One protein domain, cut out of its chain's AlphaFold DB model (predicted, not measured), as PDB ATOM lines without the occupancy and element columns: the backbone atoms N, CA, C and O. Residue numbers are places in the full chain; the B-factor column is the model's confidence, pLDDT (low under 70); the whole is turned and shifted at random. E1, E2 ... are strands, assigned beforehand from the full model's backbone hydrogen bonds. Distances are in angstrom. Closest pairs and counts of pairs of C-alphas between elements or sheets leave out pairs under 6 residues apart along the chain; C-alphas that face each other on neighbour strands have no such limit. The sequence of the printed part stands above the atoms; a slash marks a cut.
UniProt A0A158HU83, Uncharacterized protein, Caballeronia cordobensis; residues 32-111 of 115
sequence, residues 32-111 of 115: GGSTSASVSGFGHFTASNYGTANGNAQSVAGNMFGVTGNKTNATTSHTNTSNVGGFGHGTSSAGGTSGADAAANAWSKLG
ATOM      1  N   GLY A  32     -30.476   1.370  24.681       86.38
ATOM      2  CA  GLY A  32     -30.216  -0.049  24.826       86.38
ATOM      3  C   GLY A  32     -29.950  -0.440  26.265       86.38
ATOM      4  O   GLY A  32     -29.747   0.413  27.130       86.38
ATOM      5  N   GLY A  33     -29.970  -1.741  26.515       82.50
ATOM      6  CA  GLY A  33     -29.754  -2.295  27.840       82.50
ATOM      7  C   GLY A  33     -29.709  -3.816  27.833       82.50
ATOM      8  O   GLY A  33     -30.242  -4.477  26.936       82.50
ATOM      9  N   SER A  34     -29.067  -4.356  28.863       86.38
ATOM     10  CA  SER A  34     -29.067  -5.783  29.164       86.38
ATOM     11  C   SER A  34     -30.113  -6.063  30.232       86.38
ATOM     12  O   SER A  34     -30.191  -5.367  31.242       86.38
ATOM     13  N   THR A  35     -30.919  -7.086  29.996       86.31
ATOM     14  CA  THR A  35     -31.974  -7.544  30.899       86.31
ATOM     15  C   THR A  35     -31.740  -9.020  31.190       86.31
ATOM     16  O   THR A  35     -31.258  -9.763  30.330       86.31
ATOM     17  N   SER A  36     -32.014  -9.436  32.422       84.44
ATOM     18  CA  SER A  36     -31.882 -10.826  32.840       84.44
ATOM     19  C   SER A  36     -32.956 -11.179  33.857       84.44
ATOM     20  O   SER A  36     -33.152 -10.449  34.828       84.44
ATOM     21  N   ALA A  37     -33.588 -12.328  33.665       84.56
ATOM     22  CA  ALA A  37     -34.500 -12.949  34.607       84.56
ATOM     23  C   ALA A  37     -33.974 -14.343  34.947       84.56
ATOM     24  O   ALA A  37     -33.599 -15.105  34.059       84.56
ATOM     25  N   SER A  38     -33.957 -14.692  36.228       85.19
ATOM     26  CA  SER A  38     -33.526 -16.009  36.687       85.19
ATOM     27  C   SER A  38     -34.432 -16.507  37.794       85.19
ATOM     28  O   SER A  38     -34.795 -15.743  38.687       85.19
ATOM     29  N   VAL A  39     -34.757 -17.791  37.763       84.69
ATOM     30  CA  VAL A  39     -35.534 -18.451  38.806       84.69
ATOM     31  C   VAL A  39     -34.856 -19.771  39.176       84.69
ATOM     32  O   VAL A  39     -34.264 -20.439  38.327       84.69
ATOM     33  N   SER A  40     -34.898 -20.118  40.459       85.62
ATOM     34  CA  SER A  40     -34.265 -21.313  41.022       85.62
ATOM     35  C   SER A  40     -35.220 -21.951  42.016       85.62
ATOM     36  O   SER A  40     -35.799 -21.244  42.845       85.62
ATOM     37  N   GLY A  41     -35.404 -23.267  41.937       81.94
ATOM     38  CA  GLY A  41     -36.273 -23.971  42.870       81.94
ATOM     39  C   GLY A  41     -36.618 -25.390  42.444       81.94
ATOM     40  O   GLY A  41     -36.042 -25.952  41.515       81.94
ATOM     41  N   PHE A  42     -37.577 -25.965  43.165       79.88
ATOM     42  CA  PHE A  42     -38.206 -27.238  42.834       79.88
ATOM     43  C   PHE A  42     -39.562 -26.989  42.171       79.88
ATOM     44  O   PHE A  42     -40.349 -26.182  42.664       79.88
ATOM     45  N   GLY A  43     -39.862 -27.720  41.101       80.69
ATOM     46  CA  GLY A  43     -41.169 -27.693  40.439       80.69
ATOM     47  C   GLY A  43     -41.071 -27.298  38.970       80.69
ATOM     48  O   GLY A  43     -40.120 -27.679  38.294       80.69
ATOM     49  N   HIS A  44     -42.074 -26.574  38.472       84.69
ATOM     50  CA  HIS A  44     -42.065 -25.995  37.131       84.69
ATOM     51  C   HIS A  44     -41.699 -24.520  37.228       84.69
ATOM     52  O   HIS A  44     -42.348 -23.758  37.947       84.69
ATOM     53  N   PHE A  45     -40.675 -24.117  36.493       85.50
ATOM     54  CA  PHE A  45     -40.189 -22.750  36.507       85.50
ATOM     55  C   PHE A  45     -40.054 -22.200  35.095       85.50
ATOM     56  O   PHE A  45     -39.744 -22.912  34.143       85.50
ATOM     57  N   THR A  46     -40.279 -20.897  34.968       85.69
ATOM     58  CA  THR A  46     -40.090 -20.162  33.721       85.69
ATOM     59  C   THR A  46     -39.467 -18.814  34.045       85.69
ATOM     60  O   THR A  46     -40.051 -18.005  34.762       85.69
ATOM     61  N   ALA A  47     -38.273 -18.581  33.516       84.75
ATOM     62  CA  ALA A  47     -37.639 -17.280  33.472       84.75
ATOM     63  C   ALA A  47     -37.984 -16.626  32.132       84.75
ATOM     64  O   ALA A  47     -37.598 -17.117  31.070       84.75
ATOM     65  N   SER A  48     -38.731 -15.527  32.189       86.19
ATOM     66  CA  SER A  48     -39.078 -14.722  31.022       86.19
ATOM     67  C   SER A  48     -38.375 -13.380  31.144       86.19
ATOM     68  O   SER A  48     -38.539 -12.678  32.140       86.19
ATOM     69  N   ASN A  49     -37.594 -13.034  30.134       88.38
ATOM     70  CA  ASN A  49     -36.868 -11.783  30.054       88.38
ATOM     71  C   ASN A  49     -37.342 -10.989  28.835       88.38
ATOM     72  O   ASN A  49     -37.373 -11.523  27.726       88.38
ATOM     73  N   TYR A  50     -37.690  -9.721  29.048       86.75
ATOM     74  CA  TYR A  50     -38.154  -8.813  28.006       86.75
ATOM     75  C   TYR A  50     -37.391  -7.493  28.093       86.75
ATOM     76  O   TYR A  50     -37.351  -6.860  29.149       86.75
ATOM     77  N   GLY A  51     -36.809  -7.075  26.976       86.25
ATOM     78  CA  GLY A  51     -36.165  -5.778  26.828       86.25
ATOM     79  C   GLY A  51     -36.688  -5.076  25.584       86.25
ATOM     80  O   GLY A  51     -36.844  -5.703  24.541       86.25
ATOM     81  N   THR A  52     -36.932  -3.772  25.692       86.19
ATOM     82  CA  THR A  52     -37.233  -2.914  24.542       86.19
ATOM     83  C   THR A  52     -36.305  -1.713  24.565       86.19
ATOM     84  O   THR A  52     -36.169  -1.043  25.587       86.19
ATOM     85  N   ALA A  53     -35.689  -1.432  23.423       86.56
ATOM     86  CA  ALA A  53     -34.914  -0.233  23.158       86.56
ATOM     87  C   ALA A  53     -35.597   0.563  22.042       86.56
ATOM     88  O   ALA A  53     -36.060  -0.021  21.063       86.56
ATOM     89  N   ASN A  54     -35.660   1.886  22.179       88.00
ATOM     90  CA  ASN A  54     -36.251   2.771  21.184       88.00
ATOM     91  C   ASN A  54     -35.408   4.041  21.017       88.00
ATOM     92  O   ASN A  54     -35.243   4.815  21.960       88.00
ATOM     93  N   GLY A  55     -34.911   4.272  19.805       86.25
ATOM     94  CA  GLY A  55     -34.150   5.461  19.433       86.25
ATOM     95  C   GLY A  55     -34.994   6.405  18.581       86.25
ATOM     96  O   GLY A  55     -35.704   5.969  17.672       86.25
ATOM     97  N   ASN A  56     -34.903   7.706  18.853       88.94
ATOM     98  CA  ASN A  56     -35.503   8.741  18.013       88.94
ATOM     99  C   ASN A  56     -34.522   9.900  17.837       88.94
ATOM    100  O   ASN A  56     -34.112  10.520  18.816       88.94
ATOM    101  N   ALA A  57     -34.182  10.203  16.590       88.75
ATOM    102  CA  ALA A  57     -33.319  11.314  16.227       88.75
ATOM    103  C   ALA A  57     -34.047  12.242  15.253       88.75
ATOM    104  O   ALA A  57     -34.663  11.799  14.279       88.75
ATOM    105  N   GLN A  58     -33.958  13.545  15.508       87.69
ATOM    106  CA  GLN A  58     -34.593  14.573  14.692       87.69
ATOM    107  C   GLN A  58     -33.601  15.687  14.397       87.69
ATOM    108  O   GLN A  58     -32.988  16.232  15.311       87.69
ATOM    109  N   SER A  59     -33.496  16.061  13.124       84.00
ATOM    110  CA  SER A  59     -32.690  17.200  12.697       84.00
ATOM    111  C   SER A  59     -33.472  18.100  11.758       84.00
ATOM    112  O   SER A  59     -34.209  17.645  10.882       84.00
ATOM    113  N   VAL A  60     -33.303  19.404  11.957       83.69
ATOM    114  CA  VAL A  60     -33.943  20.457  11.168       83.69
ATOM    115  C   VAL A  60     -32.856  21.416  10.709       83.69
ATOM    116  O   VAL A  60     -32.086  21.913  11.529       83.69
ATOM    117  N   ALA A  61     -32.810  21.691   9.410       82.12
ATOM    118  CA  ALA A  61     -32.008  22.767   8.846       82.12
ATOM    119  C   ALA A  61     -32.928  23.905   8.386       82.12
ATOM    120  O   ALA A  61     -34.019  23.660   7.868       82.12
ATOM    121  N   GLY A  62     -32.508  25.148   8.633       72.12
ATOM    122  CA  GLY A  62     -33.357  26.330   8.485       72.12
ATOM    123  C   GLY A  62     -33.875  26.543   7.060       72.12
ATOM    124  O   GLY A  62     -33.184  26.254   6.084       72.12
ATOM    125  N   ASN A  63     -35.088  27.092   6.958       64.94
ATOM    126  CA  ASN A  63     -35.733  27.464   5.701       64.94
ATOM    127  C   ASN A  63     -36.064  28.966   5.760       64.94
ATOM    128  O   ASN A  63     -36.874  29.391   6.581       64.94
ATOM    129  N   MET A  64     -35.407  29.775   4.931       64.25
ATOM    130  CA  MET A  64     -35.582  31.233   4.854       64.25
ATOM    131  C   MET A  64     -35.660  31.657   3.380       64.25
ATOM    132  O   MET A  64     -35.444  30.844   2.486       64.25
ATOM    133  N   PHE A  65     -36.010  32.912   3.099       60.81
ATOM    134  CA  PHE A  65     -36.122  33.419   1.730       60.81
ATOM    135  C   PHE A  65     -34.820  33.190   0.938       60.81
ATOM    136  O   PHE A  65     -33.750  33.624   1.355       60.81
ATOM    137  N   GLY A  66     -34.904  32.466  -0.186       61.34
ATOM    138  CA  GLY A  66     -33.737  32.068  -0.986       61.34
ATOM    139  C   GLY A  66     -32.936  30.872  -0.439       61.34
ATOM    140  O   GLY A  66     -31.896  30.538  -1.006       61.34
ATOM    141  N   VAL A  67     -33.407  30.207   0.621       66.19
ATOM    142  CA  VAL A  67     -32.790  29.024   1.246       66.19
ATOM    143  C   VAL A  67     -33.739  27.832   1.148       66.19
ATOM    144  O   VAL A  67     -34.904  27.932   1.530       66.19
ATOM    145  N   THR A  68     -33.225  26.689   0.699       73.75
ATOM    146  CA  THR A  68     -33.920  25.398   0.791       73.75
ATOM    147  C   THR A  68     -33.232  24.548   1.854       73.75
ATOM    148  O   THR A  68     -32.055  24.211   1.716       73.75
ATOM    149  N   GLY A  69     -33.960  24.232   2.916       77.06
ATOM    150  CA  GLY A  69     -33.582  23.358   4.019       77.06
ATOM    151  C   GLY A  69     -34.438  22.094   4.066       77.06
ATOM    152  O   GLY A  69     -35.469  21.981   3.401       77.06
ATOM    153  N   ASN A  70     -33.989  21.124   4.857       78.88
ATOM    154  CA  ASN A  70     -34.615  19.813   5.028       78.88
ATOM    155  C   ASN A  70     -34.919  19.539   6.516       78.88
ATOM    156  O   ASN A  70     -34.242  20.054   7.408       78.88
ATOM    157  N   LYS A  71     -35.916  18.689   6.778       82.38
ATOM    158  CA  LYS A  71     -36.197  18.087   8.081       82.38
ATOM    159  C   LYS A  71     -36.152  16.565   7.962       82.38
ATOM    160  O   LYS A  71     -36.905  15.977   7.192       82.38
ATOM    161  N   THR A  72     -35.325  15.931   8.781       83.75
ATOM    162  CA  THR A  72     -35.208  14.473   8.870       83.75
ATOM    163  C   THR A  72     -35.618  13.975  10.244       83.75
ATOM    164  O   THR A  72     -35.357  14.602  11.272       83.75
ATOM    165  N   ASN A  73     -36.275  12.820  10.243       87.06
ATOM    166  CA  ASN A  73     -36.718  12.103  11.427       87.06
ATOM    167  C   ASN A  73     -36.367  10.629  11.239       87.06
ATOM    168  O   ASN A  73     -36.826  10.017  10.275       87.06
ATOM    169  N   ALA A  74     -35.577  10.074  12.152       86.44
ATOM    170  CA  ALA A  74     -35.209   8.667  12.153       86.44
ATOM    171  C   ALA A  74     -35.656   8.030  13.466       86.44
ATOM    172  O   ALA A  74     -35.303   8.500  14.547       86.44
ATOM    173  N   THR A  75     -36.420   6.950  13.360       88.88
ATOM    174  CA  THR A  75     -36.894   6.158  14.495       88.88
ATOM    175  C   THR A  75     -36.443   4.723  14.324       88.88
ATOM    176  O   THR A  75     -36.555   4.168  13.232       88.88
ATOM    177  N   THR A  76     -35.986   4.110  15.404       87.88
ATOM    178  CA  THR A  76     -35.665   2.686  15.441       87.88
ATOM    179  C   THR A  76     -36.151   2.082  16.747       87.88
ATOM    180  O   THR A  76     -36.222   2.759  17.775       87.88
ATOM    181  N   SER A  77     -36.505   0.807  16.700       88.06
ATOM    182  CA  SER A  77     -36.957   0.055  17.855       88.06
ATOM    183  C   SER A  77     -36.447  -1.370  17.749       88.06
ATOM    184  O   SER A  77     -36.390  -1.940  16.658       88.06
ATOM    185  N   HIS A  78     -36.069  -1.934  18.886       88.94
ATOM    186  CA  HIS A  78     -35.655  -3.318  18.990       88.94
ATOM    187  C   HIS A  78     -36.186  -3.898  20.294       88.94
ATOM    188  O   HIS A  78     -35.935  -3.366  21.377       88.94
ATOM    189  N   THR A  79     -36.897  -5.011  20.173       88.25
ATOM    190  CA  THR A  79     -37.416  -5.774  21.299       88.25
ATOM    191  C   THR A  79     -36.780  -7.152  21.307       88.25
ATOM    192  O   THR A  79     -36.837  -7.868  20.309       88.25
ATOM    193  N   ASN A  80     -36.220  -7.538  22.451       84.69
ATOM    194  CA  ASN A  80     -35.691  -8.870  22.691       84.69
ATOM    195  C   ASN A  80     -36.552  -9.583  23.740       84.69
ATOM    196  O   ASN A  80     -36.784  -9.059  24.831       84.69
ATOM    197  N   THR A  81     -37.019 -10.783  23.400       88.50
ATOM    198  CA  THR A  81     -37.754 -11.673  24.302       88.50
ATOM    199  C   THR A  81     -36.990 -12.980  24.419       88.50
ATOM    200  O   THR A  81     -36.657 -13.599  23.411       88.50
ATOM    201  N   SER A  82     -36.719 -13.408  25.646       85.69
ATOM    202  CA  SER A  82     -36.084 -14.693  25.928       85.69
ATOM    203  C   SER A  82     -36.844 -15.422  27.022       85.69
ATOM    204  O   SER A  82     -37.093 -14.873  28.093       85.69
ATOM    205  N   ASN A  83     -37.182 -16.679  26.751       86.62
ATOM    206  CA  ASN A  83     -37.937 -17.534  27.653       86.62
ATOM    207  C   ASN A  83     -37.155 -18.824  27.868       86.62
ATOM    208  O   ASN A  83     -36.862 -19.545  26.917       86.62
ATOM    209  N   VAL A  84     -36.833 -19.112  29.124       84.50
ATOM    210  CA  VAL A  84     -36.159 -20.347  29.525       84.50
ATOM    211  C   VAL A  84     -36.994 -20.993  30.616       84.50
ATOM    212  O   VAL A  84     -37.334 -20.348  31.605       84.50
ATOM    213  N   GLY A  85     -37.354 -22.257  30.425       85.06
ATOM    214  CA  GLY A  85     -38.143 -23.020  31.383       85.06
ATOM    215  C   GLY A  85     -37.482 -24.340  31.740       85.06
ATOM    216  O   GLY A  85     -36.607 -24.828  31.025       85.06
ATOM    217  N   GLY A  86     -37.930 -24.918  32.846       77.00
ATOM    218  CA  GLY A  86     -37.447 -26.203  33.321       77.00
ATOM    219  C   GLY A  86     -38.420 -26.862  34.290       77.00
ATOM    220  O   GLY A  86     -39.340 -26.231  34.818       77.00
ATOM    221  N   PHE A  87     -38.209 -28.158  34.494       79.38
ATOM    222  CA  PHE A  87     -38.985 -28.998  35.398       79.38
ATOM    223  C   PHE A  87     -38.031 -29.808  36.282       79.38
ATOM    224  O   PHE A  87     -37.039 -30.341  35.784       79.38
ATOM    225  N   GLY A  88     -38.330 -29.928  37.576       73.69
ATOM    226  CA  GLY A  88     -37.527 -30.700  38.532       73.69
ATOM    227  C   GLY A  88     -36.794 -29.811  39.536       73.69
ATOM    228  O   GLY A  88     -37.383 -28.860  40.035       73.69
ATOM    229  N   HIS A  89     -35.543 -30.135  39.872       75.06
ATOM    230  CA  HIS A  89     -34.660 -29.275  40.669       75.06
ATOM    231  C   HIS A  89     -33.686 -28.572  39.734       75.06
ATOM    232  O   HIS A  89     -32.915 -29.243  39.046       75.06
ATOM    233  N   GLY A  90     -33.692 -27.244  39.696       79.12
ATOM    234  CA  GLY A  90     -32.751 -26.551  38.830       79.12
ATOM    235  C   GLY A  90     -32.904 -25.044  38.800       79.12
ATOM    236  O   GLY A  90     -33.687 -24.445  39.536       79.12
ATOM    237  N   THR A  91     -32.112 -24.449  37.914       81.56
ATOM    238  CA  THR A  91     -32.107 -23.022  37.621       81.56
ATOM    239  C   THR A  91     -32.553 -22.800  36.179       81.56
ATOM    240  O   THR A  91     -32.242 -23.576  35.277       81.56
ATOM    241  N   SER A  92     -33.312 -21.737  35.944       80.94
ATOM    242  CA  SER A  92     -33.627 -21.238  34.606       80.94
ATOM    243  C   SER A  92     -33.274 -19.768  34.551       80.94
ATOM    244  O   SER A  92     -33.735 -18.996  35.388       80.94
ATOM    245  N   SER A  93     -32.460 -19.394  33.571       83.94
ATOM    246  CA  SER A  93     -31.980 -18.026  33.394       83.94
ATOM    247  C   SER A  93     -32.182 -17.608  31.948       83.94
ATOM    248  O   SER A  93     -31.639 -18.232  31.040       83.94
ATOM    249  N   ALA A  94     -32.955 -16.549  31.745       85.00
ATOM    250  CA  ALA A  94     -33.158 -15.902  30.463       85.00
ATOM    251  C   ALA A  94     -32.478 -14.530  30.493       85.00
ATOM    252  O   ALA A  94     -32.712 -13.735  31.398       85.00
ATOM    253  N   GLY A  95     -31.636 -14.250  29.505       86.94
ATOM    254  CA  GLY A  95     -30.983 -12.956  29.339       86.94
ATOM    255  C   GLY A  95     -31.242 -12.404  27.947       86.94
ATOM    256  O   GLY A  95     -31.578 -13.152  27.035       86.94
ATOM    257  N   GLY A  96     -31.086 -11.099  27.778       84.19
ATOM    258  CA  GLY A  96     -31.249 -10.467  26.479       84.19
ATOM    259  C   GLY A  96     -30.690  -9.057  26.458       84.19
ATOM    260  O   GLY A  96     -30.821  -8.300  27.421       84.19
ATOM    261  N   THR A  97     -30.090  -8.698  25.329       85.69
ATOM    262  CA  THR A  97     -29.648  -7.334  25.044       85.69
ATOM    263  C   THR A  97     -30.563  -6.747  23.982       85.69
ATOM    264  O   THR A  97     -30.843  -7.392  22.969       85.69
ATOM    265  N   SER A  98     -31.051  -5.536  24.232       85.25
ATOM    266  CA  SER A  98     -31.789  -4.730  23.253       85.25
ATOM    267  C   SER A  98     -31.003  -3.457  22.979       85.25
ATOM    268  O   SER A  98     -30.395  -2.901  23.893       85.25
ATOM    269  N   GLY A  99     -31.008  -3.002  21.732       87.00
ATOM    270  CA  GLY A  99     -30.259  -1.833  21.282       87.00
ATOM    271  C   GLY A  99     -30.899  -1.250  20.030       87.00
ATOM    272  O   GLY A  99     -31.301  -2.009  19.150       87.00
ATOM    273  N   ALA A 100     -31.036   0.072  19.988       86.81
ATOM    274  CA  ALA A 100     -31.665   0.810  18.907       86.81
ATOM    275  C   ALA A 100     -30.924   2.141  18.680       86.81
ATOM    276  O   ALA A 100     -30.959   3.029  19.538       86.81
ATOM    277  N   ASP A 101     -30.284   2.263  17.513       85.75
ATOM    278  CA  ASP A 101     -29.586   3.454  17.018       85.75
ATOM    279  C   ASP A 101     -30.375   4.209  15.935       85.75
ATOM    280  O   ASP A 101     -30.682   3.670  14.868       85.75
ATOM    281  N   ALA A 102     -30.691   5.475  16.198       87.31
ATOM    282  CA  ALA A 102     -31.286   6.403  15.241       87.31
ATOM    283  C   ALA A 102     -30.295   7.524  14.918       87.31
ATOM    284  O   ALA A 102     -29.711   8.118  15.822       87.31
ATOM    285  N   ALA A 103     -30.170   7.875  13.639       85.00
ATOM    286  CA  ALA A 103     -29.403   9.033  13.192       85.00
ATOM    287  C   ALA A 103     -30.209   9.845  12.171       85.00
ATOM    288  O   ALA A 103     -30.742   9.297  11.207       85.00
ATOM    289  N   ALA A 104     -30.286  11.156  12.378       83.81
ATOM    290  CA  ALA A 104     -30.932  12.108  11.488       83.81
ATOM    291  C   ALA A 104     -29.938  13.200  11.089       83.81
ATOM    292  O   ALA A 104     -29.222  13.742  11.927       83.81
ATOM    293  N   ASN A 105     -29.911  13.527   9.797       83.56
ATOM    294  CA  ASN A 105     -29.058  14.569   9.234       83.56
ATOM    295  C   ASN A 105     -29.886  15.498   8.351       83.56
ATOM    296  O   ASN A 105     -30.582  15.043   7.438       83.56
ATOM    297  N   ALA A 106     -29.797  16.793   8.615       82.62
ATOM    298  CA  ALA A 106     -30.456  17.844   7.863       82.62
ATOM    299  C   ALA A 106     -29.429  18.860   7.366       82.62
ATOM    300  O   ALA A 106     -28.444  19.162   8.038       82.62
ATOM    301  N   TRP A 107     -29.694  19.411   6.190       80.62
ATOM    302  CA  TRP A 107     -28.841  20.379   5.516       80.62
ATOM    303  C   TRP A 107     -29.697  21.491   4.921       80.62
ATOM    304  O   TRP A 107     -30.880  21.291   4.629       80.62
ATOM    305  N   SER A 108     -29.095  22.661   4.731       79.25
ATOM    306  CA  SER A 108     -29.688  23.763   3.980       79.25
ATOM    307  C   SER A 108     -28.687  24.350   2.996       79.25
ATOM    308  O   SER A 108     -27.478  24.373   3.242       79.25
ATOM    309  N   LYS A 109     -29.199  24.810   1.853       71.44
ATOM    310  CA  LYS A 109     -28.408  25.455   0.803       71.44
ATOM    311  C   LYS A 109     -29.077  26.750   0.349       71.44
ATOM    312  O   LYS A 109     -30.291  26.805   0.152       71.44
ATOM    313  N   LEU A 110     -28.259  27.779   0.142       65.56
ATOM    314  CA  LEU A 110     -28.667  29.041  -0.472       65.56
ATOM    315  C   LEU A 110     -28.757  28.931  -1.995       65.56
ATOM    316  O   LEU A 110     -27.936  28.270  -2.631       65.56
ATOM    317  N   GLY A 111     -29.761  29.591  -2.571       58.75
ATOM    318  CA  GLY A 111     -29.996  29.643  -4.016       58.75
ATOM    319  C   GLY A 111     -30.685  28.406  -4.602       58.75
ATOM    320  O   GLY A 111     -30.686  28.240  -5.816       58.75
TER     321      GLY A 111
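Overview. This is residues 32 to 111 of the 115 residues of an uncharacterized protein of Caballeronia cordobensis (UniProt A0A158HU83). A long, thin rod: strands E1 and E3 pair as one ribbon, which folds back on itself near residues 42 and 88, while short E2 pairs with the last part of E3 at the other end. The printed part has 80 residues, no named helix and strands E1, E2, E3 in chain order; the sheet, E1 - E3 - E2, is antiparallel and the class all strand. It is extended, with a radius of gyration of the C-alphas of 22.6 A and spans of 74 by 12 by 10 A.

Along the chain. E1, residues 32 to 60, begins at C-alpha 32 (-30.216, -0.049, 24.826), bends by 176 degrees and spans 24.9 A end to end. E2 is residues 67 to 69, 6.4 A. E3, residues 71 to 110, bends by 178 degrees, spans 15.8 A and ends at C-alpha 110 (-28.667, 29.041, -0.472).

Arrangement. E3 pairs with E1 over 71 to 99; N 33 and O 98 are 2.9 A apart. E2 and E3 form a hairpin; N 68 and O 109 are 3.0 A apart.

Size, cuts and confidence. The C-alphas of Gly 66 and Gly 88 are farthest apart, 74.3 A. The printed part has no cut. pLDDT is under 70 at residues 63 to 67 and 110 to 111.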